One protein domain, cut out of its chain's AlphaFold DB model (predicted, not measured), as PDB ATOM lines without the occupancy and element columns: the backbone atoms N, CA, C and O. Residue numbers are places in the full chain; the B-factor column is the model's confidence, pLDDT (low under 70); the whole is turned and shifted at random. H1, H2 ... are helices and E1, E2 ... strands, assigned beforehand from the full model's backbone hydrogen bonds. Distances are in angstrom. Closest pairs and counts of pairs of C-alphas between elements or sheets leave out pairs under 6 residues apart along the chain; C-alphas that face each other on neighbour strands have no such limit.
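Overview. This is residues 17 to 148 of the 148 residues of the protein "Hypothetical protein" of Rotaria sordida (UniProt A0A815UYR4). A tiny two-stranded sheet, E1 and E2, with H2 and H3 next to it makes one end of the domain, and the long helix H6 stands across from it, with the short helices H4 and H5 in the middle between them. H7 and H8 form a corner near one end of H6, H8 reaching back to H3, while H1 meets the other end of H6, near Arg 18 and Trp 103, and makes a corner with it. The printed part has 132 residues with eight named helices and two named strands, in the order H1 E1 H2 H3 E2 H4 H5 H6 H7 H8; the strands are antiparallel and the class is mostly helix. It is compact, with a radius of gyration of the C-alphas of 14.4 A and spans of 41 by 30 by 24 A.

Along the chain. E1 is residues 32 to 34 and E2 residues 67 to 69. H2 is residues 35 to 44, 14.4 A long, and H3 residues 53 to 60, 10.5 A. H4 is residues 70 to 74 and H5 residues 76 to 80. H6, residues 86 to 104, runs 26.1 A from C-alpha 86 at (313.267, 398.452, 183.412) to C-alpha 104 at (315.167, 387.556, 207.080). H1, residues 17 to 27, is 15.2 A long and begins with C-alpha 17 at (313.338, 383.328, 199.446). H7 is residues 127 to 136, 14.3 A, and H8 residues 138 to 146, 11.2 A.

Arrangement. E1 and E2 are antiparallel at 155 degrees, with N 33 and O 68 at 2.8 A and N 68 and O 33 at 2.8 A, both within hydrogen-bond range. The closest C-alphas of H2 and E2 are those of Lys 35 and Thr 67, 6.5 A apart. H2 and H3 touch, closest at C-alphas 39 and 53, 6.5 A, and are only just about perpendicular at 70.0 degrees. H3 and H8 touch at C-alphas 59 and 143, 6.5 A, at a steep tilt of 46 degrees, opposite ways. H6 is the hub and touches five helices. With its residues 93 to 97 it touches H4, closest at C-alphas 74 and 93, 7.5 A. With residues 89 to 93 it touches H5, closest at C-alphas 78 and 89, 5.3 A. With residues 87 to 94 it touches H7, closest at C-alphas 90 and 131, 6.2 A, at a steep tilt of 56 degrees, opposite ways. With residues 96 to 104 it touches H1, closest at C-alphas 18 and 103, 6.1 A, only just about perpendicular at 70.2 degrees. H6 and H8 only just touch, only at their ends, with 3 pairs of C-alphas within 8 A, the closest being 86 and 145, 6.4 A. H7 and H8 only just touch, only at the corner by their link, with 3 such pairs, the closest being 135 and 141, 5.3 A. H1 and H2 are apart, and so are H2 and H6. Every O i to N i+4 pair is within hydrogen-bond range in H1, H2, H3, H4, H5, H7 and H8, and 13 of 15 in H6.

Size, cuts and confidence. The C-alphas of His 48 and Asp 121, the two farthest apart, are 41.8 A from each other. The printed part has no cut and ends at residue 148, the chain's last. The link from H6 to H7, residues 105 to 126, is long. The mean pLDDT of the printed part is 77.0, with residues 45 to 51, 100 to 117 and 146 to 148 under 70.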
ATOM      1  N   ILE A  17     312.172 382.513 199.048       75.31
ATOM      2  CA  ILE A  17     313.338 383.328 199.446       75.31
ATOM      3  C   ILE A  17     313.931 382.844 200.769       75.31
ATOM      4  O   ILE A  17     315.147 382.730 200.893       75.31
ATOM      5  N   ARG A  18     313.084 382.497 201.747       76.12
ATOM      6  CA  ARG A  18     313.531 381.995 203.054       76.12
ATOM      7  C   ARG A  18     314.297 380.680 202.934       76.12
ATOM      8  O   ARG A  18     315.318 380.492 203.595       76.12
ATOM      9  N   GLU A  19     313.800 379.756 202.115       78.69
ATOM     10  CA  GLU A  19     314.490 378.488 201.863       78.69
ATOM     11  C   GLU A  19     315.812 378.730 201.140       78.69
ATOM     12  O   GLU A  19     316.818 378.113 201.486       78.69
ATOM     13  N   TRP A  20     315.827 379.671 200.196       79.50
ATOM     14  CA  TRP A  20     317.037 380.034 199.477       79.50
ATOM     15  C   TRP A  20     318.085 380.672 200.388       79.50
ATOM     16  O   TRP A  20     319.236 380.251 200.347       79.50
ATOM     17  N   HIS A  21     317.694 381.595 201.272       82.31
ATOM     18  CA  HIS A  21     318.604 382.181 202.262       82.31
ATOM     19  C   HIS A  21     319.126 381.125 203.233       82.31
ATOM     20  O   HIS A  21     320.316 381.068 203.520       82.31
ATOM     21  N   THR A  22     318.258 380.211 203.667       82.69
ATOM     22  CA  THR A  22     318.666 379.086 204.518       82.69
ATOM     23  C   THR A  22     319.701 378.199 203.818       82.69
ATOM     24  O   THR A  22     320.696 377.805 204.426       82.69
ATOM     25  N   ASP A  23     319.493 377.869 202.544       83.44
ATOM     26  CA  ASP A  23     320.435 377.070 201.755       83.44
ATOM     27  C   ASP A  23     321.716 377.837 201.404       83.44
ATOM     28  O   ASP A  23     322.783 377.223 201.288       83.44
ATOM     29  N   PHE A  24     321.624 379.159 201.263       84.44
ATOM     30  CA  PHE A  24     322.758 380.058 201.095       84.44
ATOM     31  C   PHE A  24     323.629 380.051 202.351       84.44
ATOM     32  O   PHE A  24     324.786 379.661 202.259       84.44
ATOM     33  N   LEU A  25     323.064 380.313 203.533       86.62
ATOM     34  CA  LEU A  25     323.777 380.279 204.817       86.62
ATOM     35  C   LEU A  25     324.392 378.910 205.134       86.62
ATOM     36  O   LEU A  25     325.465 378.826 205.727       86.62
ATOM     37  N   ARG A  26     323.743 377.812 204.723       86.44
ATOM     38  CA  ARG A  26     324.312 376.459 204.864       86.44
ATOM     39  C   ARG A  26     325.596 376.270 204.058       86.44
ATOM     40  O   ARG A  26     326.451 375.493 204.474       86.44
ATOM     41  N   GLN A  27     325.695 376.907 202.894       85.88
ATOM     42  CA  GLN A  27     326.860 376.810 202.009       85.88
ATOM     43  C   GLN A  27     327.892 377.907 202.292       85.88
ATOM     44  O   GLN A  27     329.088 377.662 202.148       85.88
ATOM     45  N   TYR A  28     327.428 379.073 202.735       87.94
ATOM     46  CA  TYR A  28     328.193 380.294 202.959       87.94
ATOM     47  C   TYR A  28     327.832 380.876 204.337       87.94
ATOM     48  O   TYR A  28     327.039 381.814 204.432       87.94
ATOM     49  N   PRO A  29     328.384 380.323 205.436       88.69
ATOM     50  CA  PRO A  29     328.013 380.729 206.795       88.69
ATOM     51  C   PRO A  29     328.337 382.188 207.145       88.69
ATOM     52  O   PRO A  29     327.817 382.699 208.133       88.69
ATOM     53  N   SER A  30     329.198 382.846 206.361       87.25
ATOM     54  CA  SER A  30     329.511 384.276 206.468       87.25
ATOM     55  C   SER A  30     328.361 385.190 206.042       87.25
ATOM     56  O   SER A  30     328.432 386.380 206.323       87.25
ATOM     57  N   ASP A  31     327.330 384.656 205.372       86.81
ATOM     58  CA  ASP A  31     326.258 385.426 204.717       86.81
ATOM     59  C   ASP A  31     326.756 386.334 203.575       86.81
ATOM     60  O   ASP A  31     326.016 387.173 203.069       86.81
ATOM     61  N   THR A  32     328.006 386.144 203.146       90.12
ATOM     62  CA  THR A  32     328.661 386.930 202.097       90.12
ATOM     63  C   THR A  32     329.558 386.061 201.216       90.12
ATOM     64  O   THR A  32     330.074 385.027 201.655       90.12
ATOM     65  N   LEU A  33     329.758 386.487 199.969       92.38
ATOM     66  CA  LEU A  33     330.662 385.878 198.996       92.38
ATOM     67  C   LEU A  33     331.779 386.859 198.638       92.38
ATOM     68  O   LEU A  33     331.507 387.922 198.092       92.38
ATOM     69  N   ASP A  34     333.041 386.499 198.867       94.31
ATOM     70  CA  ASP A  34     334.152 387.259 198.283       94.31
ATOM     71  C   ASP A  34     334.197 387.098 196.751       94.31
ATOM     72  O   ASP A  34     333.540 386.225 196.176       94.31
ATOM     73  N   LYS A  35     335.001 387.917 196.065       92.12
ATOM     74  CA  LYS A  35     335.087 387.918 194.591       92.12
ATOM     75  C   LYS A  35     335.374 386.543 193.992       92.12
ATOM     76  O   LYS A  35     334.755 386.151 193.005       92.12
ATOM     77  N   LYS A  36     336.278 385.777 194.604       92.31
ATOM     78  CA  LYS A  36     336.634 384.433 194.134       92.31
ATOM     79  C   LYS A  36     335.456 383.468 194.289       92.31
ATOM     80  O   LYS A  36     335.111 382.752 193.353       92.31
ATOM     81  N   THR A  37     334.828 383.475 195.458       92.19
ATOM     82  CA  THR A  37     333.691 382.614 195.792       92.19
ATOM     83  C   THR A  37     332.468 382.973 194.957       92.19
ATOM     84  O   THR A  37     331.738 382.081 194.524       92.19
ATOM     85  N   PHE A  38     332.267 384.261 194.679       90.69
ATOM     86  CA  PHE A  38     331.225 384.745 193.786       90.69
ATOM     87  C   PHE A  38     331.429 384.244 192.358       90.69
ATOM     88  O   PHE A  38     330.473 383.755 191.767       90.69
ATOM     89  N   ILE A  39     332.648 384.291 191.811       87.19
ATOM     90  CA  ILE A  39     332.929 383.748 190.471       87.19
ATOM     91  C   ILE A  39     332.573 382.256 190.414       87.19
ATOM     92  O   ILE A  39     331.837 381.835 189.520       87.19
ATOM     93  N   ASP A  40     333.008 381.469 191.401       86.06
ATOM     94  CA  ASP A  40     332.682 380.040 191.486       86.06
ATOM     95  C   ASP A  40     331.169 379.798 191.636       86.06
ATOM     96  O   ASP A  40     330.619 378.840 191.085       86.06
ATOM     97  N   TYR A  41     330.485 380.644 192.411       85.44
ATOM     98  CA  TYR A  41     329.034 380.612 192.577       85.44
ATOM     99  C   TYR A  41     328.325 380.912 191.253       85.44
ATOM    100  O   TYR A  41     327.489 380.123 190.818       85.44
ATOM    101  N   TYR A  42     328.710 381.995 190.579       79.94
ATOM    102  CA  TYR A  42     328.121 382.473 189.332       79.94
ATOM    103  C   TYR A  42     328.316 381.467 188.189       79.94
ATOM    104  O   TYR A  42     327.372 381.155 187.464       79.94
ATOM    105  N   GLN A  43     329.496 380.848 188.084       78.81
ATOM    106  CA  GLN A  43     329.767 379.783 187.109       78.81
ATOM    107  C   GLN A  43     328.868 378.552 187.309       78.81
ATOM    108  O   GLN A  43     328.385 377.970 186.336       78.81
ATOM    109  N   LYS A  44     328.578 378.165 188.562       77.00
ATOM    110  CA  LYS A  44     327.657 377.050 188.878       77.00
ATOM    111  C   LYS A  44     326.204 377.345 188.513       77.00
ATOM    112  O   LYS A  44     325.408 376.411 188.409       77.00
ATOM    113  N   LEU A  45     325.845 378.615 188.330       69.75
ATOM    114  CA  LEU A  45     324.525 379.004 187.836       69.75
ATOM    115  C   LEU A  45     324.376 378.769 186.324       69.75
ATOM    116  O   LEU A  45     323.270 378.933 185.808       69.75
ATOM    117  N   HIS A  46     325.452 378.365 185.629       66.06
ATOM    118  CA  HIS A  46     325.498 378.178 184.175       66.06
ATOM    119  C   HIS A  46     325.015 379.418 183.404       66.06
ATOM    120  O   HIS A  46     324.411 379.304 182.337       66.06
ATOM    121  N   LEU A  47     325.272 380.605 183.961       62.78
ATOM    122  CA  LEU A  47     325.015 381.894 183.329       62.78
ATOM    123  C   LEU A  47     326.115 382.126 182.287       62.78
ATOM    124  O   LEU A  47     327.111 382.797 182.537       62.78
ATOM    125  N   HIS A  48     325.982 381.451 181.148       53.16
ATOM    126  CA  HIS A  48     326.828 381.642 179.975       53.16
ATOM    127  C   HIS A  48     326.348 382.878 179.205       53.16
ATOM    128  O   HIS A  48     325.794 382.743 178.118       53.16
ATOM    129  N   ASP A  49     326.514 384.062 179.788       58.41
ATOM    130  CA  ASP A  49     326.366 385.323 179.058       58.41
ATOM    131  C   ASP A  49     327.762 385.890 178.734       58.41
ATOM    132  O   ASP A  49     328.747 385.565 179.396       58.41
ATOM    133  N   GLU A  50     327.858 386.732 177.701       54.72
ATOM    134  CA  GLU A  50     329.103 387.405 177.270       54.72
ATOM    135  C   GLU A  50     329.610 388.458 178.278       54.72
ATOM    136  O   GLU A  50     330.640 389.094 178.056       54.72
ATOM    137  N   ALA A  51     328.882 388.663 179.380       64.44
ATOM    138  CA  ALA A  51     329.193 389.650 180.401       64.44
ATOM    139  C   ALA A  51     330.366 389.207 181.290       64.44
ATOM    140  O   ALA A  51     330.437 388.061 181.742       64.44
ATOM    141  N   ASP A  52     331.269 390.141 181.589       80.38
ATOM    142  CA  ASP A  52     332.381 389.893 182.501       80.38
ATOM    143  C   ASP A  52     331.847 389.700 183.932       80.38
ATOM    144  O   ASP A  52     331.270 390.604 184.539       80.38
ATOM    145  N   ILE A  53     332.044 388.502 184.493       83.69
ATOM    146  CA  ILE A  53     331.627 388.142 185.859       83.69
ATOM    147  C   ILE A  53     332.247 389.098 186.891       83.69
ATOM    148  O   ILE A  53     331.629 389.396 187.914       83.69
ATOM    149  N   THR A  54     333.450 389.602 186.616       86.44
ATOM    150  CA  THR A  54     334.139 390.602 187.441       86.44
ATOM    151  C   THR A  54     333.373 391.919 187.442       86.44
ATOM    152  O   THR A  54     333.135 392.484 188.504       86.44
ATOM    153  N   GLU A  55     332.943 392.381 186.267       84.31
ATOM    154  CA  GLU A  55     332.147 393.601 186.128       84.31
ATOM    155  C   GLU A  55     330.784 393.449 186.808       84.31
ATOM    156  O   GLU A  55     330.295 394.384 187.436       84.31
ATOM    157  N   ILE A  56     330.176 392.262 186.732       84.56
ATOM    158  CA  ILE A  56     328.936 391.967 187.454       84.56
ATOM    159  C   ILE A  56     329.162 392.067 188.959       84.56
ATOM    160  O   ILE A  56     328.380 392.748 189.614       84.56
ATOM    161  N   PHE A  57     330.215 391.438 189.492       88.44
ATOM    162  CA  PHE A  57     330.570 391.532 190.912       88.44
ATOM    163  C   PHE A  57     330.698 392.994 191.344       88.44
ATOM    164  O   PHE A  57     330.021 393.419 192.276       88.44
ATOM    165  N   ASP A  58     331.502 393.774 190.620       87.31
ATOM    166  CA  ASP A  58     331.771 395.170 190.965       87.31
ATOM    167  C   ASP A  58     330.493 396.038 190.874       87.31
ATOM    168  O   ASP A  58     330.366 397.024 191.592       87.31
ATOM    169  N   ARG A  59     329.513 395.669 190.033       83.38
ATOM    170  CA  ARG A  59     328.231 396.390 189.906       83.38
ATOM    171  C   ARG A  59     327.173 396.009 190.934       83.38
ATOM    172  O   ARG A  59     326.301 396.832 191.197       83.38
ATOM    173  N   ILE A  60     327.162 394.768 191.419       84.75
ATOM    174  CA  ILE A  60     326.167 394.317 192.406       84.75
ATOM    175  C   ILE A  60     326.648 394.499 193.850       84.75
ATOM    176  O   ILE A  60     325.821 394.415 194.745       84.75
ATOM    177  N   ASN A  61     327.946 394.742 194.063       87.06
ATOM    178  CA  ASN A  61     328.553 395.131 195.339       87.06
ATOM    179  C   ASN A  61     328.210 396.601 195.650       87.06
ATOM    180  O   ASN A  61     329.016 397.503 195.421       87.06
ATOM    181  N   ILE A  62     326.976 396.863 196.075       82.38
ATOM    182  CA  ILE A  62     326.441 398.227 196.200       82.38
ATOM    183  C   ILE A  62     327.056 398.961 197.387       82.38
ATOM    184  O   ILE A  62     327.249 400.176 197.331       82.38
ATOM    185  N   ASN A  63     327.364 398.234 198.460       82.50
ATOM    186  CA  ASN A  63     327.944 398.818 199.665       82.50
ATOM    187  C   ASN A  63     329.486 398.953 199.600       82.50
ATOM    188  O   ASN A  63     330.079 399.505 200.528       82.50
ATOM    189  N   ASP A  64     330.102 398.470 198.515       85.62
ATOM    190  CA  ASP A  64     331.546 398.445 198.255       85.62
ATOM    191  C   ASP A  64     332.382 397.773 199.368       85.62
ATOM    192  O   ASP A  64     333.517 398.164 199.651       85.62
ATOM    193  N   ASP A  65     331.849 396.732 200.015       88.81
ATOM    194  CA  ASP A  65     332.528 396.032 201.121       88.81
ATOM    195  C   ASP A  65     333.462 394.889 200.671       88.81
ATOM    196  O   ASP A  65     334.049 394.175 201.490       88.81
ATOM    197  N   SER A  66     333.672 394.767 199.356       91.75
ATOM    198  CA  SER A  66     334.450 393.711 198.685       91.75
ATOM    199  C   SER A  66     333.859 392.303 198.815       91.75
ATOM    200  O   SER A  66     334.532 391.315 198.484       91.75
ATOM    201  N   THR A  67     332.609 392.189 199.254       92.81
ATOM    202  CA  THR A  67     331.845 390.947 199.293       92.81
ATOM    203  C   THR A  67     330.440 391.163 198.737       92.81
ATOM    204  O   THR A  67     330.002 392.288 198.580       92.81
ATOM    205  N   ILE A  68     329.762 390.076 198.371       90.38
ATOM    206  CA  ILE A  68     328.362 390.095 197.942       90.38
ATOM    207  C   ILE A  68     327.524 389.407 199.004       90.38
ATOM    208  O   ILE A  68     327.679 388.198 199.218       90.38
ATOM    209  N   ASP A  69     326.626 390.143 199.641       87.69
ATOM    210  CA  ASP A  69     325.658 389.571 200.570       87.69
ATOM    211  C   ASP A  69     324.444 388.950 199.852       87.69
ATOM    212  O   ASP A  69     324.258 389.034 198.631       87.69
ATOM    213  N   PHE A  70     323.588 388.268 200.611       84.44
ATOM    214  CA  PHE A  70     322.403 387.631 200.038       84.44
ATOM    215  C   PHE A  70     321.439 388.620 199.358       84.44
ATOM    216  O   PHE A  70     320.761 388.248 198.399       84.44
ATOM    217  N   ASN A  71     321.360 389.868 199.823       81.06
ATOM    218  CA  ASN A  71     320.478 390.876 199.241       81.06
ATOM    219  C   ASN A  71     321.039 391.437 197.935       81.06
ATOM    220  O   ASN A  71     320.271 391.648 196.996       81.06
ATOM    221  N   GLU A  72     322.354 391.620 197.845       85.94
ATOM    222  CA  GLU A  72     323.048 391.981 196.605       85.94
ATOM    223  C   GLU A  72     322.885 390.886 195.546       85.94
ATOM    224  O   GLU A  72     322.620 391.179 194.380       85.94
ATOM    225  N   LEU A  73     322.892 389.607 195.942       84.94
ATOM    226  CA  LEU A  73     322.584 388.501 195.023       84.94
ATOM    227  C   LEU A  73     321.169 388.566 194.433       84.94
ATOM    228  O   LEU A  73     320.957 388.068 193.321       84.94
ATOM    229  N   LEU A  74     320.195 389.172 195.125       83.19
ATOM    230  CA  LEU A  74     318.824 389.301 194.611       83.19
ATOM    231  C   LEU A  74     318.769 390.179 193.345       83.19
ATOM    232  O   LEU A  74     317.908 389.950 192.489       83.19
ATOM    233  N   LEU A  75     319.721 391.111 193.176       82.31
ATOM    234  CA  LEU A  75     319.859 391.964 191.983       82.31
ATOM    235  C   LEU A  75     320.039 391.159 190.691       82.31
ATOM    236  O   LEU A  75     319.649 391.611 189.613       82.31
ATOM    237  N   LEU A  76     320.583 389.943 190.787       81.31
ATOM    238  CA  LEU A  76     320.815 389.069 189.637       81.31
ATOM    239  C   LEU A  76     319.540 388.393 189.122       81.31
ATOM    240  O   LEU A  76     319.509 387.937 187.979       81.31
ATOM    241  N   ILE A  77     318.470 388.312 189.918       80.75
ATOM    242  CA  ILE A  77     317.276 387.538 189.547       80.75
ATOM    243  C   ILE A  77     316.496 388.178 188.389       80.75
ATOM    244  O   ILE A  77     316.177 387.447 187.445       80.75
ATOM    245  N   PRO A  78     316.183 389.493 188.390       78.44
ATOM    246  CA  PRO A  78     315.543 390.141 187.244       78.44
ATOM    247  C   PRO A  78     316.343 389.988 185.947       78.44
ATOM    248  O   PRO A  78     315.752 389.753 184.889       78.44
ATOM    249  N   ILE A  79     317.673 390.084 186.060       76.00
ATOM    250  CA  ILE A  79     318.637 389.940 184.965       76.00
ATOM    251  C   ILE A  79     318.562 388.513 184.405       76.00
ATOM    252  O   ILE A  79     318.234 388.315 183.238       76.00
ATOM    253  N   ARG A  80     318.717 387.501 185.268       74.25
ATOM    254  CA  ARG A  80     318.637 386.077 184.899       74.25
ATOM    255  C   ARG A  80     317.297 385.698 184.282       74.25
ATOM    256  O   ARG A  80     317.242 384.906 183.343       74.25
ATOM    257  N   LYS A  81     316.197 386.219 184.825       74.25
ATOM    258  CA  LYS A  81     314.849 385.951 184.309       74.25
ATOM    259  C   LYS A  81     314.586 386.617 182.959       74.25
ATOM    260  O   LYS A  81     313.509 386.394 182.411       74.25
ATOM    261  N   LYS A  82     315.527 387.428 182.448       74.69
ATOM    262  CA  LYS A  82     315.367 388.257 181.249       74.69
ATOM    263  C   LYS A  82     314.029 388.998 181.290       74.69
ATOM    264  O   LYS A  82     313.304 389.056 180.297       74.69
ATOM    265  N   LEU A  83     313.670 389.505 182.480       75.38
ATOM    266  CA  LEU A  83     312.448 390.289 182.656       75.38
ATOM    267  C   LEU A  83     312.513 391.489 181.716       75.38
ATOM    268  O   LEU A  83     313.604 391.993 181.462       75.38
ATOM    269  N   GLY A  84     311.366 391.906 181.183       78.56
ATOM    270  CA  GLY A  84     311.294 392.818 180.044       78.56
ATOM    271  C   GLY A  84     311.879 394.205 180.315       78.56
ATOM    272  O   GLY A  84     313.091 394.386 180.400       78.56
ATOM    273  N   ASN A  85     311.031 395.225 180.375       84.88
ATOM    274  CA  ASN A  85     311.518 396.596 180.522       84.88
ATOM    275  C   ASN A  85     312.021 396.889 181.955       84.88
ATOM    276  O   ASN A  85     311.798 396.116 182.892       84.88
ATOM    277  N   LEU A  86     312.704 398.025 182.126       83.44
ATOM    278  CA  LEU A  86     313.267 398.452 183.412       83.44
ATOM    279  C   LEU A  86     312.212 398.506 184.530       83.44
ATOM    280  O   LEU A  86     312.466 398.041 185.636       83.44
ATOM    281  N   GLU A  87     311.009 399.002 184.243       84.19
ATOM    282  CA  GLU A  87     309.920 399.091 185.224       84.19
ATOM    283  C   GLU A  87     309.467 397.708 185.724       84.19
ATOM    284  O   GLU A  87     309.218 397.523 186.918       84.19
ATOM    285  N   GLN A  88     309.403 396.713 184.834       85.94
ATOM    286  CA  GLN A  88     309.091 395.326 185.192       85.94
ATOM    287  C   GLN A  88     310.188 394.713 186.064       85.94
ATOM    288  O   GLN A  88     309.877 394.024 187.037       85.94
ATOM    289  N   ARG A  89     311.461 394.989 185.751       85.19
ATOM    290  CA  ARG A  89     312.611 394.546 186.557       85.19
ATOM    291  C   ARG A  89     312.565 395.157 187.951       85.19
ATOM    292  O   ARG A  89     312.623 394.416 188.925       85.19
ATOM    293  N   LEU A  90     312.378 396.472 188.041       84.62
ATOM    294  CA  LEU A  90     312.274 397.198 189.308       84.62
ATOM    295  C   LEU A  90     311.061 396.751 190.125       84.62
ATOM    296  O   LEU A  90     311.181 396.507 191.318       84.62
ATOM    297  N   THR A  91     309.899 396.569 189.494       84.31
ATOM    298  CA  THR A  91     308.703 396.065 190.184       84.31
ATOM    299  C   THR A  91     308.923 394.661 190.741       84.31
ATOM    300  O   THR A  91     308.534 394.381 191.872       84.31
ATOM    301  N   PHE A  92     309.533 393.766 189.960       84.69
ATOM    302  CA  PHE A  92     309.838 392.415 190.423       84.69
ATOM    303  C   PHE A  92     310.799 392.441 191.609       84.69
ATOM    304  O   PHE A  92     310.583 391.750 192.599       84.69
ATOM    305  N   LEU A  93     311.839 393.256 191.495       82.31
ATOM    306  CA  LEU A  93     312.888 393.393 192.486       82.31
ATOM    307  C   LEU A  93     312.359 393.996 193.797       82.31
ATOM    308  O   LEU A  93     312.649 393.466 194.862       82.31
ATOM    309  N   PHE A  94     311.474 394.995 193.714       81.44
ATOM    310  CA  PHE A  94     310.742 395.523 194.866       81.44
ATOM    311  C   PHE A  94     309.945 394.435 195.588       81.44
ATOM    312  O   PHE A  94     310.070 394.281 196.795       81.44
ATOM    313  N   ASN A  95     309.147 393.651 194.855       80.88
ATOM    314  CA  ASN A  95     308.331 392.595 195.461       80.88
ATOM    315  C   ASN A  95     309.195 391.500 196.100       80.88
ATOM    316  O   ASN A  95     308.844 390.956 197.142       80.88
ATOM    317  N   LEU A  96     310.316 391.169 195.459       78.12
ATOM    318  CA  LEU A  96     311.283 390.206 195.963       78.12
ATOM    319  C   LEU A  96     311.939 390.705 197.260       78.12
ATOM    320  O   LEU A  96     312.133 389.925 198.187       78.12
ATOM    321  N   TRP A  97     312.241 392.001 197.345       74.06
ATOM    322  CA  TRP A  97     312.789 392.619 198.551       74.06
ATOM    323  C   TRP A  97     311.769 392.814 199.671       74.06
ATOM    324  O   TRP A  97     312.099 392.560 200.825       74.06
ATOM    325  N   ASP A  98     310.534 393.204 199.360       74.75
ATOM    326  CA  ASP A  98     309.457 393.287 200.359       74.75
ATOM    327  C   ASP A  98     309.175 391.910 200.980       74.75
ATOM    328  O   ASP A  98     308.939 391.800 202.183       74.75
ATOM    329  N   ASP A  99     309.252 390.833 200.190       72.25
ATOM    330  CA  ASP A  99     309.140 389.474 200.722       72.25
ATOM    331  C   ASP A  99     310.396 389.072 201.514       72.25
ATOM    332  O   ASP A  99     310.264 388.532 202.611       72.25
ATOM    333  N   SER A 100     311.615 389.378 201.044       66.56
ATOM    334  CA  SER A 100     312.835 389.054 201.804       66.56
ATOM    335  C   SER A 100     312.833 389.702 203.190       66.56
ATOM    336  O   SER A 100     313.130 389.017 204.170       66.56
ATOM    337  N   GLU A 101     312.407 390.964 203.297       66.00
ATOM    338  CA  GLU A 101     312.293 391.699 204.559       66.00
ATOM    339  C   GLU A 101     311.432 390.958 205.587       66.00
ATOM    340  O   GLU A 101     311.820 390.821 206.752       66.00
ATOM    341  N   ARG A 102     310.278 390.439 205.151       66.44
ATOM    342  CA  ARG A 102     309.334 389.729 206.026       66.44
ATOM    343  C   ARG A 102     309.942 388.480 206.656       66.44
ATOM    344  O   ARG A 102     309.461 388.045 207.703       66.44
ATOM    345  N   TRP A 103     310.972 387.896 206.042       59.09
ATOM    346  CA  TRP A 103     311.494 386.584 206.431       59.09
ATOM    347  C   TRP A 103     312.901 386.591 207.020       59.09
ATOM    348  O   TRP A 103     313.212 385.688 207.798       59.09
ATOM    349  N   THR A 104     313.750 387.557 206.676       55.47
ATOM    350  CA  THR A 104     315.167 387.556 207.080       55.47
ATOM    351  C   THR A 104     315.469 388.466 208.275       55.47
ATOM    352  O   THR A 104     316.566 388.382 208.822       55.47
ATOM    353  N   ASN A 105     314.504 389.280 208.733       54.41
ATOM    354  CA  ASN A 105     314.639 390.191 209.883       54.41
ATOM    355  C   ASN A 105     315.939 391.028 209.815       54.41
ATOM    356  O   ASN A 105     316.743 391.081 210.748       54.41
ATOM    357  N   LEU A 106     316.177 391.629 208.646       49.06
ATOM    358  CA  LEU A 106     317.394 392.362 208.312       49.06
ATOM    359  C   LEU A 106     317.343 393.800 208.837       49.06
ATOM    360  O   LEU A 106     317.008 394.736 208.116       49.06
ATOM    361  N   SER A 107     317.840 394.018 210.051       43.38
ATOM    362  CA  SER A 107     318.235 395.352 210.540       43.38
ATOM    363  C   SER A 107     319.317 396.038 209.674       43.38
ATOM    364  O   SER A 107     319.684 397.174 209.943       43.38
ATOM    365  N   LYS A 108     319.836 395.360 208.636       49.22
ATOM    366  CA  LYS A 108     320.835 395.845 207.663       49.22
ATOM    367  C   LYS A 108     320.233 396.667 206.505       49.22
ATOM    368  O   LYS A 108     320.961 397.090 205.612       49.22
ATOM    369  N   ARG A 109     318.910 396.893 206.530       51.56
ATOM    370  CA  ARG A 109     318.088 397.556 205.496       51.56
ATOM    371  C   ARG A 109     318.629 398.906 204.993       51.56
ATOM    372  O   ARG A 109     318.301 399.308 203.887       51.56
ATOM    373  N   THR A 110     319.452 399.594 205.777       49.06
ATOM    374  CA  THR A 110     319.924 400.960 205.505       49.06
ATOM    375  C   THR A 110     321.108 401.078 204.546       49.06
ATOM    376  O   THR A 110     321.411 402.192 204.130       49.06
ATOM    377  N   ASN A 111     321.793 399.981 204.206       52.81
ATOM    378  CA  ASN A 111     323.102 400.082 203.541       52.81
ATOM    379  C   ASN A 111     323.088 399.824 202.029       52.81
ATOM    380  O   ASN A 111     324.057 400.167 201.365       52.81
ATOM    381  N   LEU A 112     322.020 399.230 201.489       56.28
ATOM    382  CA  LEU A 112     321.962 398.794 200.087       56.28
ATOM    383  C   LEU A 112     321.220 399.790 199.194       56.28
ATOM    384  O   LEU A 112     321.722 400.208 198.161       56.28
ATOM    385  N   PHE A 113     320.035 400.215 199.628       59.97
ATOM    386  CA  PHE A 113     319.332 401.346 199.039       59.97
ATOM    387  C   PHE A 113     319.392 402.454 200.060       59.97
ATOM    388  O   PHE A 113     318.959 402.286 201.200       59.97
ATOM    389  N   ASN A 114     320.040 403.541 199.665       58.88
ATOM    390  CA  ASN A 114     320.327 404.641 200.558       58.88
ATOM    391  C   ASN A 114     319.020 405.105 201.223       58.88
ATOM    392  O   ASN A 114     317.994 405.248 200.554       58.88
ATOM    393  N   ILE A 115     319.067 405.367 202.535       52.12
ATOM    394  CA  ILE A 115     317.956 405.964 203.300       52.12
ATOM    395  C   ILE A 115     317.425 407.218 202.582       52.12
ATOM    396  O   ILE A 115     316.252 407.544 202.688       52.12
ATOM    397  N   SER A 116     318.261 407.874 201.768       54.62
ATOM    398  CA  SER A 116     317.877 408.988 200.900       54.62
ATOM    399  C   SER A 116     316.745 408.713 199.898       54.62
ATOM    400  O   SER A 116     316.295 409.660 199.259       54.62
ATOM    401  N   TYR A 117     316.333 407.462 199.671       68.69
ATOM    402  CA  TYR A 117     315.187 407.164 198.803       68.69
ATOM    403  C   TYR A 117     313.844 407.235 199.532       68.69
ATOM    404  O   TYR A 117     312.829 407.417 198.864       68.69
ATOM    405  N   ASP A 118     313.824 407.108 200.861       71.00
ATOM    406  CA  ASP A 118     312.633 407.357 201.678       71.00
ATOM    407  C   ASP A 118     312.418 408.873 201.771       71.00
ATOM    408  O   ASP A 118     312.925 409.562 202.656       71.00
ATOM    409  N   ILE A 119     311.724 409.410 200.770       75.12
ATOM    410  CA  ILE A 119     311.415 410.839 200.657       75.12
ATOM    411  C   ILE A 119     310.332 411.215 201.673       75.12
ATOM    412  O   ILE A 119     310.257 412.369 202.102       75.12
ATOM    413  N   SER A 120     309.476 410.259 202.031       78.06
ATOM    414  CA  SER A 120     308.386 410.451 202.980       78.06
ATOM    415  C   SER A 120     308.836 410.518 204.445       78.06
ATOM    416  O   SER A 120     308.077 411.036 205.267       78.06
ATOM    417  N   ASP A 121     310.053 410.051 204.752       74.94
ATOM    418  CA  ASP A 121     310.616 409.903 206.106       74.94
ATOM    419  C   ASP A 121     309.720 409.041 207.021       74.94
ATOM    420  O   ASP A 121     309.673 409.204 208.245       74.94
ATOM    421  N   ASP A 122     308.968 408.104 206.430       77.88
ATOM    422  CA  ASP A 122     308.095 407.180 207.163       77.88
ATOM    423  C   ASP A 122     308.837 405.914 207.638       77.88
ATOM    424  O   ASP A 122     308.259 405.054 208.322       77.88
ATOM    425  N   LYS A 123     310.142 405.843 207.344       70.31
ATOM    426  CA  LYS A 123     311.069 404.735 207.608       70.31
ATOM    427  C   LYS A 123     310.712 403.465 206.849       70.31
ATOM    428  O   LYS A 123     311.123 402.368 207.245       70.31
ATOM    429  N   LYS A 124     309.940 403.589 205.776       71.25
ATOM    430  CA  LYS A 124     309.608 402.525 204.838       71.25
ATOM    431  C   LYS A 124     309.972 403.004 203.446       71.25
ATOM    432  O   LYS A 124     310.045 404.182 203.148       71.25
ATOM    433  N   LEU A 125     310.217 402.041 202.571       74.69
ATOM    434  CA  LEU A 125     310.457 402.343 201.175       74.69
ATOM    435  C   LEU A 125     309.229 401.909 200.393       74.69
ATOM    436  O   LEU A 125     309.010 400.712 200.189       74.69
ATOM    437  N   SER A 126     308.388 402.860 199.994       80.75
ATOM    438  CA  SER A 126     307.261 402.548 199.120       80.75
ATOM    439  C   SER A 126     307.761 402.089 197.748       80.75
ATOM    440  O   SER A 126     308.869 402.416 197.318       80.75
ATOM    441  N   LYS A 127     306.918 401.369 196.996       80.62
ATOM    442  CA  LYS A 127     307.249 400.963 195.619       80.62
ATOM    443  C   LYS A 127     307.670 402.157 194.757       80.62
ATOM    444  O   LYS A 127     308.552 402.030 193.914       80.62
ATOM    445  N   GLN A 128     307.021 403.305 194.941       81.56
ATOM    446  CA  GLN A 128     307.268 404.489 194.127       81.56
ATOM    447  C   GLN A 128     308.598 405.158 194.481       81.56
ATOM    448  O   GLN A 128     309.357 405.496 193.578       81.56
ATOM    449  N   GLU A 129     308.907 405.290 195.768       82.62
ATOM    450  CA  GLU A 129     310.209 405.767 196.253       82.62
ATOM    451  C   GLU A 129     311.343 404.857 195.809       82.62
ATOM    452  O   GLU A 129     312.345 405.324 195.276       82.62
ATOM    453  N   PHE A 130     311.137 403.548 195.929       81.62
ATOM    454  CA  PHE A 130     312.072 402.541 195.463       81.62
ATOM    455  C   PHE A 130     312.369 402.674 193.958       81.62
ATOM    456  O   PHE A 130     313.528 402.765 193.551       81.62
ATOM    457  N   VAL A 131     311.322 402.710 193.125       82.00
ATOM    458  CA  VAL A 131     311.458 402.824 191.664       82.00
ATOM    459  C   VAL A 131     312.130 404.144 191.291       82.00
ATOM    460  O   VAL A 131     313.067 404.144 190.494       82.00
ATOM    461  N   ASN A 132     311.695 405.258 191.882       82.62
ATOM    462  CA  ASN A 132     312.265 406.575 191.606       82.62
ATOM    463  C   ASN A 132     313.729 406.665 192.051       82.62
ATOM    464  O   ASN A 132     314.548 407.205 191.310       82.62
ATOM    465  N   GLY A 133     314.068 406.122 193.220       81.19
ATOM    466  CA  GLY A 133     315.440 406.051 193.717       81.19
ATOM    467  C   GLY A 133     316.335 405.275 192.758       81.19
ATOM    468  O   GLY A 133     317.336 405.803 192.288       81.19
ATOM    469  N   CYS A 134     315.912 404.077 192.353       80.94
ATOM    470  CA  CYS A 134     316.689 403.227 191.451       80.94
ATOM    471  C   CYS A 134     316.833 403.788 190.031       80.94
ATOM    472  O   CYS A 134     317.853 403.551 189.394       80.94
ATOM    473  N   ILE A 135     315.830 404.505 189.510       82.75
ATOM    474  CA  ILE A 135     315.921 405.153 188.190       82.75
ATOM    475  C   ILE A 135     316.936 406.300 188.214       82.75
ATOM    476  O   ILE A 135     317.660 406.492 187.236       82.75
ATOM    477  N   ASN A 136     316.979 407.059 189.311       81.56
ATOM    478  CA  ASN A 136     317.901 408.183 189.471       81.56
ATOM    479  C   ASN A 136     319.297 407.752 189.939       81.56
ATOM    480  O   ASN A 136     320.233 408.543 189.845       81.56
ATOM    481  N   ASP A 137     319.447 406.516 190.408       80.81
ATOM    482  CA  ASP A 137     320.734 405.925 190.736       80.81
ATOM    483  C   ASP A 137     321.412 405.374 189.469       80.81
ATOM    484  O   ASP A 137     320.967 404.370 188.902       80.81
ATOM    485  N   PRO A 138     322.495 406.009 188.986       78.50
ATOM    486  CA  PRO A 138     323.132 405.608 187.738       78.50
ATOM    487  C   PRO A 138     323.776 404.217 187.815       78.50
ATOM    488  O   PRO A 138     323.944 403.581 186.768       78.50
ATOM    489  N   VAL A 139     324.118 403.733 189.014       77.56
ATOM    490  CA  VAL A 139     324.706 402.404 189.228       77.56
ATOM    491  C   VAL A 139     323.615 401.349 189.108       77.56
ATOM    492  O   VAL A 139     323.716 400.466 188.252       77.56
ATOM    493  N   ILE A 140     322.529 401.481 189.875       77.62
ATOM    494  CA  ILE A 140     321.413 400.521 189.858       77.62
ATOM    495  C   ILE A 140     320.694 400.532 188.506       77.62
ATOM    496  O   ILE A 140     320.441 399.474 187.922       77.62
ATOM    497  N   CYS A 141     320.405 401.716 187.964       80.25
ATOM    498  CA  CYS A 141     319.801 401.858 186.642       80.25
ATOM    499  C   CYS A 141     320.712 401.261 185.559       80.25
ATOM    500  O   CYS A 141     320.261 400.491 184.709       80.25
ATOM    501  N   GLY A 142     322.018 401.544 185.623       78.06
ATOM    502  CA  GLY A 142     323.011 400.989 184.707       78.06
ATOM    503  C   GLY A 142     323.067 399.464 184.747       78.06
ATOM    504  O   GLY A 142     323.041 398.835 183.688       78.06
ATOM    505  N   LEU A 143     323.090 398.874 185.942       77.88
ATOM    506  CA  LEU A 143     323.072 397.427 186.162       77.88
ATOM    507  C   LEU A 143     321.817 396.785 185.551       77.88
ATOM    508  O   LEU A 143     321.912 395.836 184.772       77.88
ATOM    509  N   LEU A 144     320.638 397.331 185.855       75.56
ATOM    510  CA  LEU A 144     319.363 396.757 185.424       75.56
ATOM    511  C   LEU A 144     319.043 396.997 183.948       75.56
ATOM    512  O   LEU A 144     318.188 396.290 183.419       75.56
ATOM    513  N   VAL A 145     319.685 397.954 183.276       74.25
ATOM    514  CA  VAL A 145     319.500 398.212 181.837       74.25
ATOM    515  C   VAL A 145     320.560 397.512 180.985       74.25
ATOM    516  O   VAL A 145     320.225 396.991 179.923       74.25
ATOM    517  N   ARG A 146     321.830 397.489 181.413       65.19
ATOM    518  CA  ARG A 146     322.953 397.033 180.570       65.19
ATOM    519  C   ARG A 146     323.234 395.536 180.617       65.19
ATOM    520  O   ARG A 146     323.847 395.043 179.684       65.19
ATOM    521  N   CYS A 147     322.807 394.814 181.648       55.56
ATOM    522  CA  CYS A 147     323.038 393.367 181.740       55.56
ATOM    523  C   CYS A 147     322.032 392.532 180.907       55.56
ATOM    524  O   CYS A 147     321.626 391.463 181.347       55.56
ATOM    525  N   CYS A 148     321.581 393.036 179.747       46.72
ATOM    526  CA  CYS A 148     320.704 392.316 178.808       46.72
ATOM    527  C   CYS A 148     321.496 391.578 177.732       46.72
ATOM    528  O   CYS A 148     322.467 392.190 177.238       46.72
TER     529      CYS A 148